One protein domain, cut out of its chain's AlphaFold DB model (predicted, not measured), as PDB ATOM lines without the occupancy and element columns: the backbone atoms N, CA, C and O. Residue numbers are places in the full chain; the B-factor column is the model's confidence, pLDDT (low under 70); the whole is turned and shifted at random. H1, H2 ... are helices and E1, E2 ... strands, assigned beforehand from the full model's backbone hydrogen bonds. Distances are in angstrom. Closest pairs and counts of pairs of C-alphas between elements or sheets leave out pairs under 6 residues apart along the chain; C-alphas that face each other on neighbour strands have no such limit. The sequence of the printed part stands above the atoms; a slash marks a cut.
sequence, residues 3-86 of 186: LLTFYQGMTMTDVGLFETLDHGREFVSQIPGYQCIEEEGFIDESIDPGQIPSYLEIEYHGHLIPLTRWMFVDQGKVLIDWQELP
ATOM      1  N   LEU A   3      62.444   3.371  10.672       97.62
ATOM      2  CA  LEU A   3      63.565   4.296  10.727       97.62
ATOM      3  C   LEU A   3      64.781   3.596  10.122       97.62
ATOM      4  O   LEU A   3      65.156   2.514  10.568       97.62
ATOM      5  N   LEU A   4      65.353   4.211   9.090       98.19
ATOM      6  CA  LEU A   4      66.650   3.827   8.553       98.19
ATOM      7  C   LEU A   4      67.743   4.459   9.400       98.19
ATOM      8  O   LEU A   4      67.831   5.691   9.467       98.19
ATOM      9  N   THR A   5      68.624   3.617   9.922       97.88
ATOM     10  CA  THR A   5      69.795   4.057  10.667       97.88
ATOM     11  C   THR A   5      71.052   3.400  10.106       97.88
ATOM     12  O   THR A   5      71.115   2.191   9.891       97.88
ATOM     13  N   PHE A   6      72.077   4.214   9.853       96.88
ATOM     14  CA  PHE A   6      73.411   3.736   9.504       96.88
ATOM     15  C   PHE A   6      74.241   3.534  10.766       96.88
ATOM     16  O   PHE A   6      74.391   4.462  11.567       96.88
ATOM     17  N   TYR A   7      74.836   2.353  10.897       95.38
ATOM     18  CA  TYR A   7      75.722   1.990  11.995       95.38
ATOM     19  C   TYR A   7      77.141   1.732  11.491       95.38
ATOM     20  O   TYR A   7      77.370   0.888  10.626       95.38
ATOM     21  N   GLN A   8      78.121   2.428  12.067       92.75
ATOM     22  CA  GLN A   8      79.537   2.135  11.847       92.75
ATOM     23  C   GLN A   8      80.299   2.235  13.172       92.75
ATOM     24  O   GLN A   8      80.506   3.320  13.728       92.75
ATOM     25  N   GLY A   9      80.686   1.076  13.710       87.38
ATOM     26  CA  GLY A   9      81.235   0.973  15.060       87.38
ATOM     27  C   GLY A   9      80.226   1.467  16.100       87.38
ATOM     28  O   GLY A   9      79.125   0.939  16.200       87.38
ATOM     29  N   MET A  10      80.597   2.499  16.862       87.00
ATOM     30  CA  MET A  10      79.713   3.140  17.850       87.00
ATOM     31  C   MET A  10      78.957   4.357  17.295       87.00
ATOM     32  O   MET A  10      78.221   5.011  18.034       87.00
ATOM     33  N   THR A  11      79.169   4.704  16.024       90.44
ATOM     34  CA  THR A  11      78.517   5.857  15.397       90.44
ATOM     35  C   THR A  11      77.208   5.420  14.766       90.44
ATOM     36  O   THR A  11      77.174   4.458  14.000       90.44
ATOM     37  N   MET A  12      76.153   6.166  15.074       94.19
ATOM     38  CA  MET A  12      74.798   5.943  14.596       94.19
ATOM     39  C   MET A  12      74.318   7.204  13.881       94.19
ATOM     40  O   MET A  12      74.461   8.305  14.415       94.19
ATOM     41  N   THR A  13      73.780   7.058  12.673       95.06
ATOM     42  CA  THR A  13      73.194   8.168  11.912       95.06
ATOM     43  C   THR A  13      71.798   7.795  11.446       95.06
ATOM     44  O   THR A  13      71.649   6.953  10.564       95.06
ATOM     45  N   ASP A  14      70.791   8.454  12.008       97.06
ATOM     46  CA  ASP A  14      69.410   8.343  11.546       97.06
ATOM     47  C   ASP A  14      69.249   9.090  10.219       97.06
ATOM     48  O   ASP A  14      69.640  10.254  10.095       97.06
ATOM     49  N   VAL A  15      68.687   8.417   9.217       96.56
ATOM     50  CA  VAL A  15      68.642   8.915   7.833       96.56
ATOM     51  C   VAL A  15      67.242   9.377   7.456       96.56
ATOM     52  O   VAL A  15      67.062  10.466   6.914       96.56
ATOM     53  N   GLY A  16      66.237   8.547   7.726       96.62
ATOM     54  CA  GLY A  16      64.876   8.811   7.281       96.62
ATOM     55  C   GLY A  16      63.876   7.787   7.792       96.62
ATOM     56  O   GLY A  16      64.242   6.691   8.208       96.62
ATOM     57  N   LEU A  17      62.602   8.165   7.757       97.31
ATOM     58  CA  LEU A  17      61.483   7.343   8.197       97.31
ATOM     59  C   LEU A  17      60.641   6.934   6.988       97.31
ATOM     60  O   LEU A  17      60.175   7.790   6.238       97.31
ATOM     61  N   PHE A  18      60.409   5.636   6.840       97.62
ATOM     62  CA  PHE A  18      59.682   5.047   5.721       97.62
ATOM     63  C   PHE A  18      58.379   4.403   6.194       97.62
ATOM     64  O   PHE A  18      58.291   3.860   7.298       97.62
ATOM     65  N   GLU A  19      57.336   4.448   5.365       95.38
ATOM     66  CA  GLU A  19      56.058   3.810   5.708       95.38
ATOM     67  C   GLU A  19      56.198   2.286   5.818       95.38
ATOM     68  O   GLU A  19      55.711   1.692   6.784       95.38
ATOM     69  N   THR A  20      56.918   1.680   4.872       96.44
ATOM     70  CA  THR A  20      57.173   0.240   4.770       96.44
ATOM     71  C   THR A  20      58.672  -0.026   4.635       96.44
ATOM     72  O   THR A  20      59.431   0.847   4.205       96.44
ATOM     73  N   LEU A  21      59.095  -1.243   4.983       96.38
ATOM     74  CA  LEU A  21      60.477  -1.682   4.794       96.38
ATOM     75  C   LEU A  21      60.872  -1.670   3.310       96.38
ATOM     76  O   LEU A  21      61.987  -1.285   2.975       96.38
ATOM     77  N   ASP A  22      59.941  -2.015   2.418       97.19
ATOM     78  CA  ASP A  22      60.174  -2.016   0.971       97.19
ATOM     79  C   ASP A  22      60.494  -0.615   0.431       97.19
ATOM     80  O   ASP A  22      61.416  -0.477  -0.369       97.19
ATOM     81  N   HIS A  23      59.810   0.434   0.909       97.81
ATOM     82  CA  HIS A  23      60.152   1.820   0.556       97.81
ATOM     83  C   HIS A  23      61.561   2.194   1.042       97.81
ATOM     84  O   HIS A  23      62.330   2.834   0.327       97.81
ATOM     85  N   GLY A  24      61.927   1.753   2.248       97.75
ATOM     86  CA  GLY A  24      63.281   1.927   2.767       97.75
ATOM     87  C   GLY A  24      64.333   1.235   1.896       97.75
ATOM     88  O   GLY A  24      65.341   1.841   1.530       97.75
ATOM     89  N   ARG A  25      64.077  -0.016   1.505       97.38
ATOM     90  CA  ARG A  25      64.962  -0.811   0.644       97.38
ATOM     91  C   ARG A  25      65.092  -0.242  -0.762       97.38
ATOM     92  O   ARG A  25      66.192  -0.221  -1.310       97.38
ATOM     93  N   GLU A  26      64.004   0.273  -1.325       97.69
ATOM     94  CA  GLU A  26      64.025   1.015  -2.585       97.69
ATOM     95  C   GLU A  26      64.965   2.225  -2.492       97.69
ATOM     96  O   GLU A  26      65.809   2.411  -3.370       97.69
ATOM     97  N   PHE A  27      64.895   2.997  -1.402       98.19
ATOM     98  CA  PHE A  27      65.805   4.115  -1.158       98.19
ATOM     99  C   PHE A  27      67.276   3.673  -1.059       98.19
ATOM    100  O   PHE A  27      68.112   4.182  -1.810       98.19
ATOM    101  N   VAL A  28      67.619   2.714  -0.186       97.88
ATOM    102  CA  VAL A  28      69.032   2.310   0.002       97.88
ATOM    103  C   VAL A  28      69.618   1.593  -1.212       97.88
ATOM    104  O   VAL A  28      70.824   1.678  -1.433       97.88
ATOM    105  N   SER A  29      68.787   0.970  -2.058       97.50
ATOM    106  CA  SER A  29      69.238   0.346  -3.311       97.50
ATOM    107  C   SER A  29      69.885   1.325  -4.297       97.50
ATOM    108  O   SER A  29      70.642   0.910  -5.176       97.50
ATOM    109  N   GLN A  30      69.626   2.627  -4.136       97.81
ATOM    110  CA  GLN A  30      70.240   3.689  -4.932       97.81
ATOM    111  C   GLN A  30      71.645   4.074  -4.438       97.81
ATOM    112  O   GLN A  30      72.376   4.764  -5.151       97.81
ATOM    113  N   ILE A  31      72.043   3.647  -3.230       97.69
ATOM    114  CA  ILE A  31      73.346   3.964  -2.637       97.69
ATOM    115  C   ILE A  31      74.425   3.052  -3.251       97.69
ATOM    116  O   ILE A  31      74.347   1.826  -3.127       97.69
ATOM    117  N   PRO A  32      75.487   3.609  -3.868       97.25
ATOM    118  CA  PRO A  32      76.624   2.822  -4.332       97.25
ATOM    119  C   PRO A  32      77.251   2.006  -3.199       97.25
ATOM    120  O   PRO A  32      77.562   2.540  -2.137       97.25
ATOM    121  N   GLY A  33      77.472   0.716  -3.450       96.00
ATOM    122  CA  GLY A  33      78.049  -0.200  -2.465       96.00
ATOM    123  C   GLY A  33      77.040  -0.842  -1.518       96.00
ATOM    124  O   GLY A  33      77.474  -1.607  -0.660       96.00
ATOM    125  N   TYR A  34      75.738  -0.575  -1.667       97.94
ATOM    126  CA  TYR A  34      74.694  -1.297  -0.942       97.94
ATOM    127  C   TYR A  34      74.690  -2.798  -1.280       97.94
ATOM    128  O   TYR A  34      74.836  -3.202  -2.438       97.94
ATOM    129  N   GLN A  35      74.514  -3.622  -0.250       96.44
ATOM    130  CA  GLN A  35      74.446  -5.077  -0.293       96.44
ATOM    131  C   GLN A  35      73.332  -5.556   0.641       96.44
ATOM    132  O   GLN A  35      73.182  -5.039   1.743       96.44
ATOM    133  N   CYS A  36      72.599  -6.578   0.207       96.06
ATOM    134  CA  CYS A  36      71.613  -7.302   1.003       96.06
ATOM    135  C   CYS A  36      71.898  -8.792   0.826       96.06
ATOM    136  O   CYS A  36      71.756  -9.319  -0.281       96.06
ATOM    137  N   ILE A  37      72.361  -9.445   1.886       94.56
ATOM    138  CA  ILE A  37      72.775 -10.848   1.881       94.56
ATOM    139  C   ILE A  37      71.829 -11.619   2.798       94.56
ATOM    140  O   ILE A  37      71.607 -11.220   3.934       94.56
ATOM    141  N   GLU A  38      71.264 -12.715   2.299       93.06
ATOM    142  CA  GLU A  38      70.448 -13.626   3.099       93.06
ATOM    143  C   GLU A  38      71.275 -14.870   3.444       93.06
ATOM    144  O   GLU A  38      71.642 -15.644   2.556       93.06
ATOM    145  N   GLU A  39      71.577 -15.059   4.728       91.12
ATOM    146  CA  GLU A  39      72.358 -16.182   5.253       91.12
ATOM    147  C   GLU A  39      71.656 -16.776   6.480       91.12
ATOM    148  O   GLU A  39      71.294 -16.071   7.415       91.12
ATOM    149  N   GLU A  40      71.423 -18.092   6.463       90.38
ATOM    150  CA  GLU A  40      70.796 -18.840   7.570       90.38
ATOM    151  C   GLU A  40      69.432 -18.287   8.048       90.38
ATOM    152  O   GLU A  40      69.029 -18.495   9.190       90.38
ATOM    153  N   GLY A  41      68.683 -17.619   7.160       88.19
ATOM    154  CA  GLY A  41      67.390 -16.998   7.479       88.19
ATOM    155  C   GLY A  41      67.497 -15.606   8.111       88.19
ATOM    156  O   GLY A  41      66.476 -15.036   8.497       88.19
ATOM    157  N   PHE A  42      68.707 -15.054   8.194       88.19
ATOM    158  CA  PHE A  42      68.971 -13.673   8.573       88.19
ATOM    159  C   PHE A  42      69.299 -12.842   7.336       88.19
ATOM    160  O   PHE A  42      69.902 -13.330   6.381       88.19
ATOM    161  N   ILE A  43      68.895 -11.574   7.367       92.50
ATOM    162  CA  ILE A  43      69.206 -10.598   6.326       92.50
ATOM    163  C   ILE A  43      70.265  -9.648   6.888       92.50
ATOM    164  O   ILE A  43      70.007  -8.965   7.875       92.50
ATOM    165  N   ASP A  44      71.436  -9.618   6.254       93.94
ATOM    166  CA  ASP A  44      72.505  -8.650   6.509       93.94
ATOM    167  C   ASP A  44      72.481  -7.577   5.411       93.94
ATOM    168  O   ASP A  44      72.754  -7.848   4.235       93.94
ATOM    169  N   GLU A  45      72.122  -6.353   5.791       97.31
ATOM    170  CA  GLU A  45      72.099  -5.185   4.916       97.31
ATOM    171  C   GLU A  45      73.263  -4.256   5.275       97.31
ATOM    172  O   GLU A  45      73.439  -3.847   6.423       97.31
ATOM    173  N   SER A  46      74.085  -3.906   4.285       97.12
ATOM    174  CA  SER A  46      75.259  -3.061   4.507       97.12
ATOM    175  C   SER A  46      75.616  -2.207   3.298       97.12
ATOM    176  O   SER A  46      75.151  -2.442   2.186       97.12
ATOM    177  N   ILE A  47      76.455  -1.197   3.513       96.94
ATOM    178  CA  ILE A  47      77.018  -0.338   2.473       96.94
ATOM    179  C   ILE A  47      78.543  -0.368   2.591       96.94
ATOM    180  O   ILE A  47      79.096  -0.216   3.682       96.94
ATOM    181  N   ASP A  48      79.234  -0.541   1.464       95.81
ATOM    182  CA  ASP A  48      80.672  -0.277   1.359       95.81
ATOM    183  C   ASP A  48      80.905   1.239   1.184       95.81
ATOM    184  O   ASP A  48      80.690   1.769   0.083       95.81
ATOM    185  N   PRO A  49      81.377   1.964   2.222       94.19
ATOM    186  CA  PRO A  49      81.596   3.407   2.131       94.19
ATOM    187  C   PRO A  49      82.695   3.774   1.122       94.19
ATOM    188  O   PRO A  49      82.786   4.928   0.698       94.19
ATOM    189  N   GLY A  50      83.529   2.813   0.706       93.94
ATOM    190  CA  GLY A  50      84.524   2.978  -0.347       93.94
ATOM    191  C   GLY A  50      83.923   3.179  -1.742       93.94
ATOM    192  O   GLY A  50      84.578   3.793  -2.587       93.94
ATOM    193  N   GLN A  51      82.686   2.724  -1.975       95.88
ATOM    194  CA  GLN A  51      81.967   2.910  -3.245       95.88
ATOM    195  C   GLN A  51      81.207   4.236  -3.313       95.88
ATOM    196  O   GLN A  51      80.811   4.667  -4.398       95.88
ATOM    197  N   ILE A  52      81.002   4.903  -2.175       95.75
ATOM    198  CA  ILE A  52      80.288   6.176  -2.124       95.75
ATOM    199  C   ILE A  52      81.210   7.280  -2.668       95.75
ATOM    200  O   ILE A  52      82.363   7.409  -2.234       95.75
ATOM    201  N   PRO A  53      80.744   8.110  -3.617       96.06
ATOM    202  CA  PRO A  53      81.533   9.230  -4.112       96.06
ATOM    203  C   PRO A  53      81.749  10.292  -3.021       96.06
ATOM    204  O   PRO A  53      81.141  10.288  -1.950       96.06
ATOM    205  N   SER A  54      82.615  11.264  -3.311       96.69
ATOM    206  CA  SER A  54      82.855  12.422  -2.439       96.69
ATOM    207  C   SER A  54      81.560  13.141  -2.030       96.69
ATOM    208  O   SER A  54      81.436  13.617  -0.903       96.69
ATOM    209  N   TYR A  55      80.588  13.191  -2.941       97.62
ATOM    210  CA  TYR A  55      79.258  13.741  -2.722       97.62
ATOM    211  C   TYR A  55      78.257  13.020  -3.628       97.62
ATOM    212  O   TYR A  55      78.557  12.777  -4.799       97.62
ATOM    213  N   LEU A  56      77.099  12.679  -3.075       96.75
ATOM    214  CA  LEU A  56      75.970  12.049  -3.751       96.75
ATOM    215  C   LEU A  56      74.689  12.724  -3.265       96.75
ATOM    216  O   LEU A  56      74.550  12.994  -2.078       96.75
ATOM    217  N   GLU A  57      73.743  12.942  -4.167       97.69
ATOM    218  CA  GLU A  57      72.366  13.269  -3.809       97.69
ATOM    219  C   GLU A  57      71.483  12.126  -4.292       97.69
ATOM    220  O   GLU A  57      71.551  11.739  -5.460       97.69
ATOM    221  N   ILE A  58      70.674  11.579  -3.390       97.62
ATOM    222  CA  ILE A  58      69.623  10.628  -3.744       97.62
ATOM    223  C   ILE A  58      68.316  11.403  -3.785       97.62
ATOM    224  O   ILE A  58      67.943  12.044  -2.803       97.62
ATOM    225  N   GLU A  59      67.640  11.363  -4.927       97.69
ATOM    226  CA  GLU A  59      66.280  11.873  -5.040       97.69
ATOM    227  C   GLU A  59      65.303  10.763  -4.656       97.69
ATOM    228  O   GLU A  59      65.360   9.659  -5.195       97.69
ATOM    229  N   TYR A  60      64.429  11.036  -3.691       97.19
ATOM    230  CA  TYR A  60      63.389  10.101  -3.282       97.19
ATOM    231  C   TYR A  60      62.121  10.861  -2.905       97.19
ATOM    232  O   TYR A  60      62.111  11.655  -1.961       97.19
ATOM    233  N   HIS A  61      61.042  10.630  -3.654       95.31
ATOM    234  CA  HIS A  61      59.740  11.280  -3.458       95.31
ATOM    235  C   HIS A  61      59.816  12.820  -3.394       95.31
ATOM    236  O   HIS A  61      59.095  13.462  -2.630       95.31
ATOM    237  N   GLY A  62      60.687  13.435  -4.200       96.62
ATOM    238  CA  GLY A  62      60.888  14.884  -4.255       96.62
ATOM    239  C   GLY A  62      61.801  15.447  -3.163       96.62
ATOM    240  O   GLY A  62      62.066  16.652  -3.157       96.62
ATOM    241  N   HIS A  63      62.307  14.607  -2.259       96.94
ATOM    242  CA  HIS A  63      63.374  14.968  -1.334       96.94
ATOM    243  C   HIS A  63      64.736  14.730  -1.987       96.94
ATOM    244  O   HIS A  63      64.924  13.731  -2.674       96.94
ATOM    245  N   LEU A  64      65.697  15.621  -1.732       97.44
ATOM    246  CA  LEU A  64      67.108  15.407  -2.052       97.44
ATOM    247  C   LEU A  64      67.856  15.084  -0.762       97.44
ATOM    248  O   LEU A  64      67.930  15.922   0.139       97.44
ATOM    249  N   ILE A  65      68.387  13.868  -0.674       97.12
ATOM    250  CA  ILE A  65      69.120  13.375   0.487       97.12
ATOM    251  C   ILE A  65      70.618  13.439   0.167       97.12
ATOM    252  O   ILE A  65      71.087  12.673  -0.680       97.12
ATOM    253  N   PRO A  66      71.384  14.336   0.815       97.00
ATOM    254  CA  PRO A  66      72.816  14.432   0.596       97.00
ATOM    255  C   PRO A  66      73.557  13.340   1.374       97.00
ATOM    256  O   PRO A  66      73.389  13.196   2.584       97.00
ATOM    257  N   LEU A  67      74.440  12.627   0.687       96.06
ATOM    258  CA  LEU A  67      75.362  11.657   1.262       96.06
ATOM    259  C   LEU A  67      76.795  12.004   0.868       96.06
ATOM    260  O   LEU A  67      77.082  12.555  -0.197       96.06
ATOM    261  N   THR A  68      77.726  11.661   1.744       94.88
ATOM    262  CA  THR A  68      79.150  11.847   1.499       94.88
ATOM    263  C   THR A  68      79.915  10.717   2.151       94.88
ATOM    264  O   THR A  68      79.634  10.355   3.289       94.88
ATOM    265  N   ARG A  69      80.930  10.179   1.471       93.19
ATOM    266  CA  ARG A  69      81.770   9.124   2.054       93.19
ATOM    267  C   ARG A  69      82.440   9.517   3.378       93.19
ATOM    268  O   ARG A  69      82.848   8.639   4.123       93.19
ATOM    269  N   TRP A  70      82.574  10.816   3.666       92.50
ATOM    270  CA  TRP A  70      83.198  11.326   4.895       92.50
ATOM    271  C   TRP A  70      82.263  11.379   6.105       92.50
ATOM    272  O   TRP A  70      82.714  11.749   7.185       92.50
ATOM    273  N   MET A  71      80.984  11.014   5.957       92.19
ATOM    274  CA  MET A  71      80.115  10.797   7.121       92.19
ATOM    275  C   MET A  71      80.455   9.495   7.864       92.19
ATOM    276  O   MET A  71      80.021   9.301   8.994       92.19
ATOM    277  N   PHE A  72      81.253   8.629   7.236       92.06
ATOM    278  CA  PHE A  72      81.732   7.366   7.780       92.06
ATOM    279  C   PHE A  72      83.166   7.532   8.301       92.06
ATOM    280  O   PHE A  72      84.008   8.178   7.672       92.06
ATOM    281  N   VAL A  73      83.424   6.987   9.488       84.88
ATOM    282  CA  VAL A  73      84.647   7.179  10.278       84.88
ATOM    283  C   VAL A  73      85.805   6.288   9.829       84.88
ATOM    284  O   VAL A  73      86.964   6.645  10.044       84.88
ATOM    285  N   ASP A  74      85.523   5.157   9.180       83.69
ATOM    286  CA  ASP A  74      86.541   4.235   8.676       83.69
ATOM    287  C   ASP A  74      86.130   3.539   7.360       83.69
ATOM    288  O   ASP A  74      85.145   3.900   6.715       83.69
ATOM    289  N   GLN A  75      86.963   2.594   6.904       80.06
ATOM    290  CA  GLN A  75      86.732   1.798   5.687       80.06
ATOM    291  C   GLN A  75      85.952   0.497   5.954       80.06
ATOM    292  O   GLN A  75      85.834  -0.339   5.061       80.06
ATOM    293  N   GLY A  76      85.484   0.277   7.184       89.38
ATOM    294  CA  GLY A  76      84.636  -0.851   7.533       89.38
ATOM    295  C   GLY A  76      83.251  -0.722   6.906       89.38
ATOM    296  O   GLY A  76      82.821   0.371   6.530       89.38
ATOM    297  N   LYS A  77      82.541  -1.849   6.807       93.12
ATOM    298  CA  LYS A  77      81.149  -1.863   6.348       93.12
ATOM    299  C   LYS A  77      80.292  -0.955   7.230       93.12
ATOM    300  O   LYS A  77      80.431  -0.955   8.452       93.12
ATOM    301  N   VAL A  78      79.384  -0.228   6.596       96.44
ATOM    302  CA  VAL A  78      78.301   0.482   7.273       96.44
ATOM    303  C   VAL A  78      77.122  -0.475   7.334       96.44
ATOM    304  O   VAL A  78      76.637  -0.896   6.290       96.44
ATOM    305  N   LEU A  79      76.689  -0.848   8.531       96.56
ATOM    306  CA  LEU A  79      75.514  -1.692   8.721       96.56
ATOM    307  C   LEU A  79      74.248  -0.847   8.570       96.56
ATOM    308  O   LEU A  79      74.208   0.308   9.006       96.56
ATOM    309  N   ILE A  80      73.229  -1.422   7.943       97.25
ATOM    310  CA  ILE A  80      71.891  -0.845   7.867       97.25
ATOM    311  C   ILE A  80      71.042  -1.504   8.945       97.25
ATOM    312  O   ILE A  80      70.878  -2.721   8.954       97.25
ATOM    313  N   ASP A  81      70.488  -0.680   9.826       96.12
ATOM    314  CA  ASP A  81      69.470  -1.099  10.776       96.12
ATOM    315  C   ASP A  81      68.113  -0.521  10.375       96.12
ATOM    316  O   ASP A  81      67.990   0.650   9.995       96.12
ATOM    317  N   TRP A  82      67.097  -1.375  10.458       96.56
ATOM    318  CA  TRP A  82      65.713  -1.041  10.167       96.56
ATOM    319  C   TRP A  82      64.905  -1.117  11.454       96.56
ATOM    320  O   TRP A  82      64.352  -2.163  11.801       96.56
ATOM    321  N   GLN A  83      64.786   0.011  12.150       93.62
ATOM    322  CA  GLN A  83      64.024   0.059  13.387       93.62
ATOM    323  C   GLN A  83      62.536   0.279  13.093       93.62
ATOM    324  O   GLN A  83      62.116   1.350  12.642       93.62
ATOM    325  N   GLU A  84      61.704  -0.722  13.383       92.94
ATOM    326  CA  GLU A  84      60.255  -0.563  13.299       92.94
ATOM    327  C   GLU A  84      59.740   0.357  14.419       92.94
ATOM    328  O   GLU A  84      59.896   0.081  15.609       92.94
ATOM    329  N   LEU A  85      59.091   1.456  14.029       91.56
ATOM    330  CA  LEU A  85      58.504   2.448  14.921       91.56
ATOM    331  C   LEU A  85      56.991   2.610  14.681       91.56
ATOM    332  O   LEU A  85      56.542   2.739  13.527       91.56
ATOM    333  N   PRO A  86      56.179   2.665  15.757       91.38
ATOM    334  CA  PRO A  86      54.753   2.951  15.654       91.38
ATOM    335  C   PRO A  86      54.493   4.428  15.315       91.38
ATOM    336  O   PRO A  86      55.147   5.332  15.835       91.38
TER     337      PRO A  86
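This is residues 3 to 86 of the 186 residues of an uncharacterized protein of Facklamia languida CCUG 37842 (UniProt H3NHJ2). A strongly twisted, curled sheet of five strands has the helix H1 on one face, and the hairpin E5 and E6 makes a second, small sheet reached from the large one through two links, with E5 next to H1. The hairpin E3 and E4 reaches out from the large sheet, and its tip, residues 38 to 43, sticks out at the far end of the molecule from the turn of the hairpin E5 and E6. The printed part has 84 residues with one named helix and seven named strands, in the order E1 E2 H1 E3 E4 E5 E6 E7. The large sheet runs E2 E1 E7 E4 E3 and the small one E5 E6, both antiparallel, and the class is mostly strand. The whole is compact, with a radius of gyration of the C-alphas of 12.5 A and spans of 33 by 32 by 20 A.

E1, residues 3 to 8, and E2, residues 11 to 18, form a hairpin with a tight link; they are antiparallel at 159 degrees, with N 6 and O 13 2.9 A apart, within hydrogen-bond range. E7, residues 78 to 84, is the other neighbour of E1, antiparallel at 152 degrees, with N 5 and O 81 3.0 A apart, within hydrogen-bond range. E4, residues 42 to 47, is antiparallel to E7 at 126 degrees, with N 78 and O 47 2.9 A apart, within hydrogen-bond range. The pairing of E7 is staggered: it pairs with E4 over residues 78 to 79 and with E1 over residues 79 to 83. E3, residues 34 to 39, forms a hairpin with E4, antiparallel at 161 degrees, with N 37 and O 44 2.9 A apart, within hydrogen-bond range. E2 and E3 are the edge strands. From edge to edge the strands' lines turn by 91 degrees and the way across the sheet turns by 63 degrees. H1, residues 21 to 28, is on this sheet, with 28 pairs of C-alphas within 10 A. Its closest C-alphas to E2 are those of Gly 24 and Phe 18, 5.6 A apart. Every O i to N i+4 pair of H1 is within hydrogen-bond range. E5, residues 56 to 60, comes nearest to H1 at the C-alphas of Tyr 60 and Phe 27, 6.8 A apart. E5 and E6, residues 63 to 67, form a hairpin, antiparallel at 153 degrees, with N 58 and O 65 3.0 A apart, within hydrogen-bond range. E5 and E6 are each apart from E1, E2, E3, E4 and E7, and E6 is apart from H1.

E1 begins at C-alpha 3, (63.565, 4.296, 10.727), and is 16.2 A long. E2, the longest strand by residues, measures 21.2 A. H1 begins at C-alpha 21, (60.477, -1.682, 4.794), and is 10.6 A long. E3 measures 16.3 A and E4 16.7 A, while E5 and E6 measure 12.7 A each. E7 is 19.1 A long and ends at C-alpha 84, (60.255, -0.563, 13.299).

The two C-alphas farthest apart are those of Glu 40 and Gly 62, 37.1 A. The C-alphas of Leu 3 and Pro 86, the first and last printed residues, are 10.2 A apart. The links E4 to E5, with 8 residues, and E6 to E7, with 10, are short but not tight; no link is long. The printed part has no cut. The mean pLDDT of the printed part is 94.9, and no printed residue is under 70.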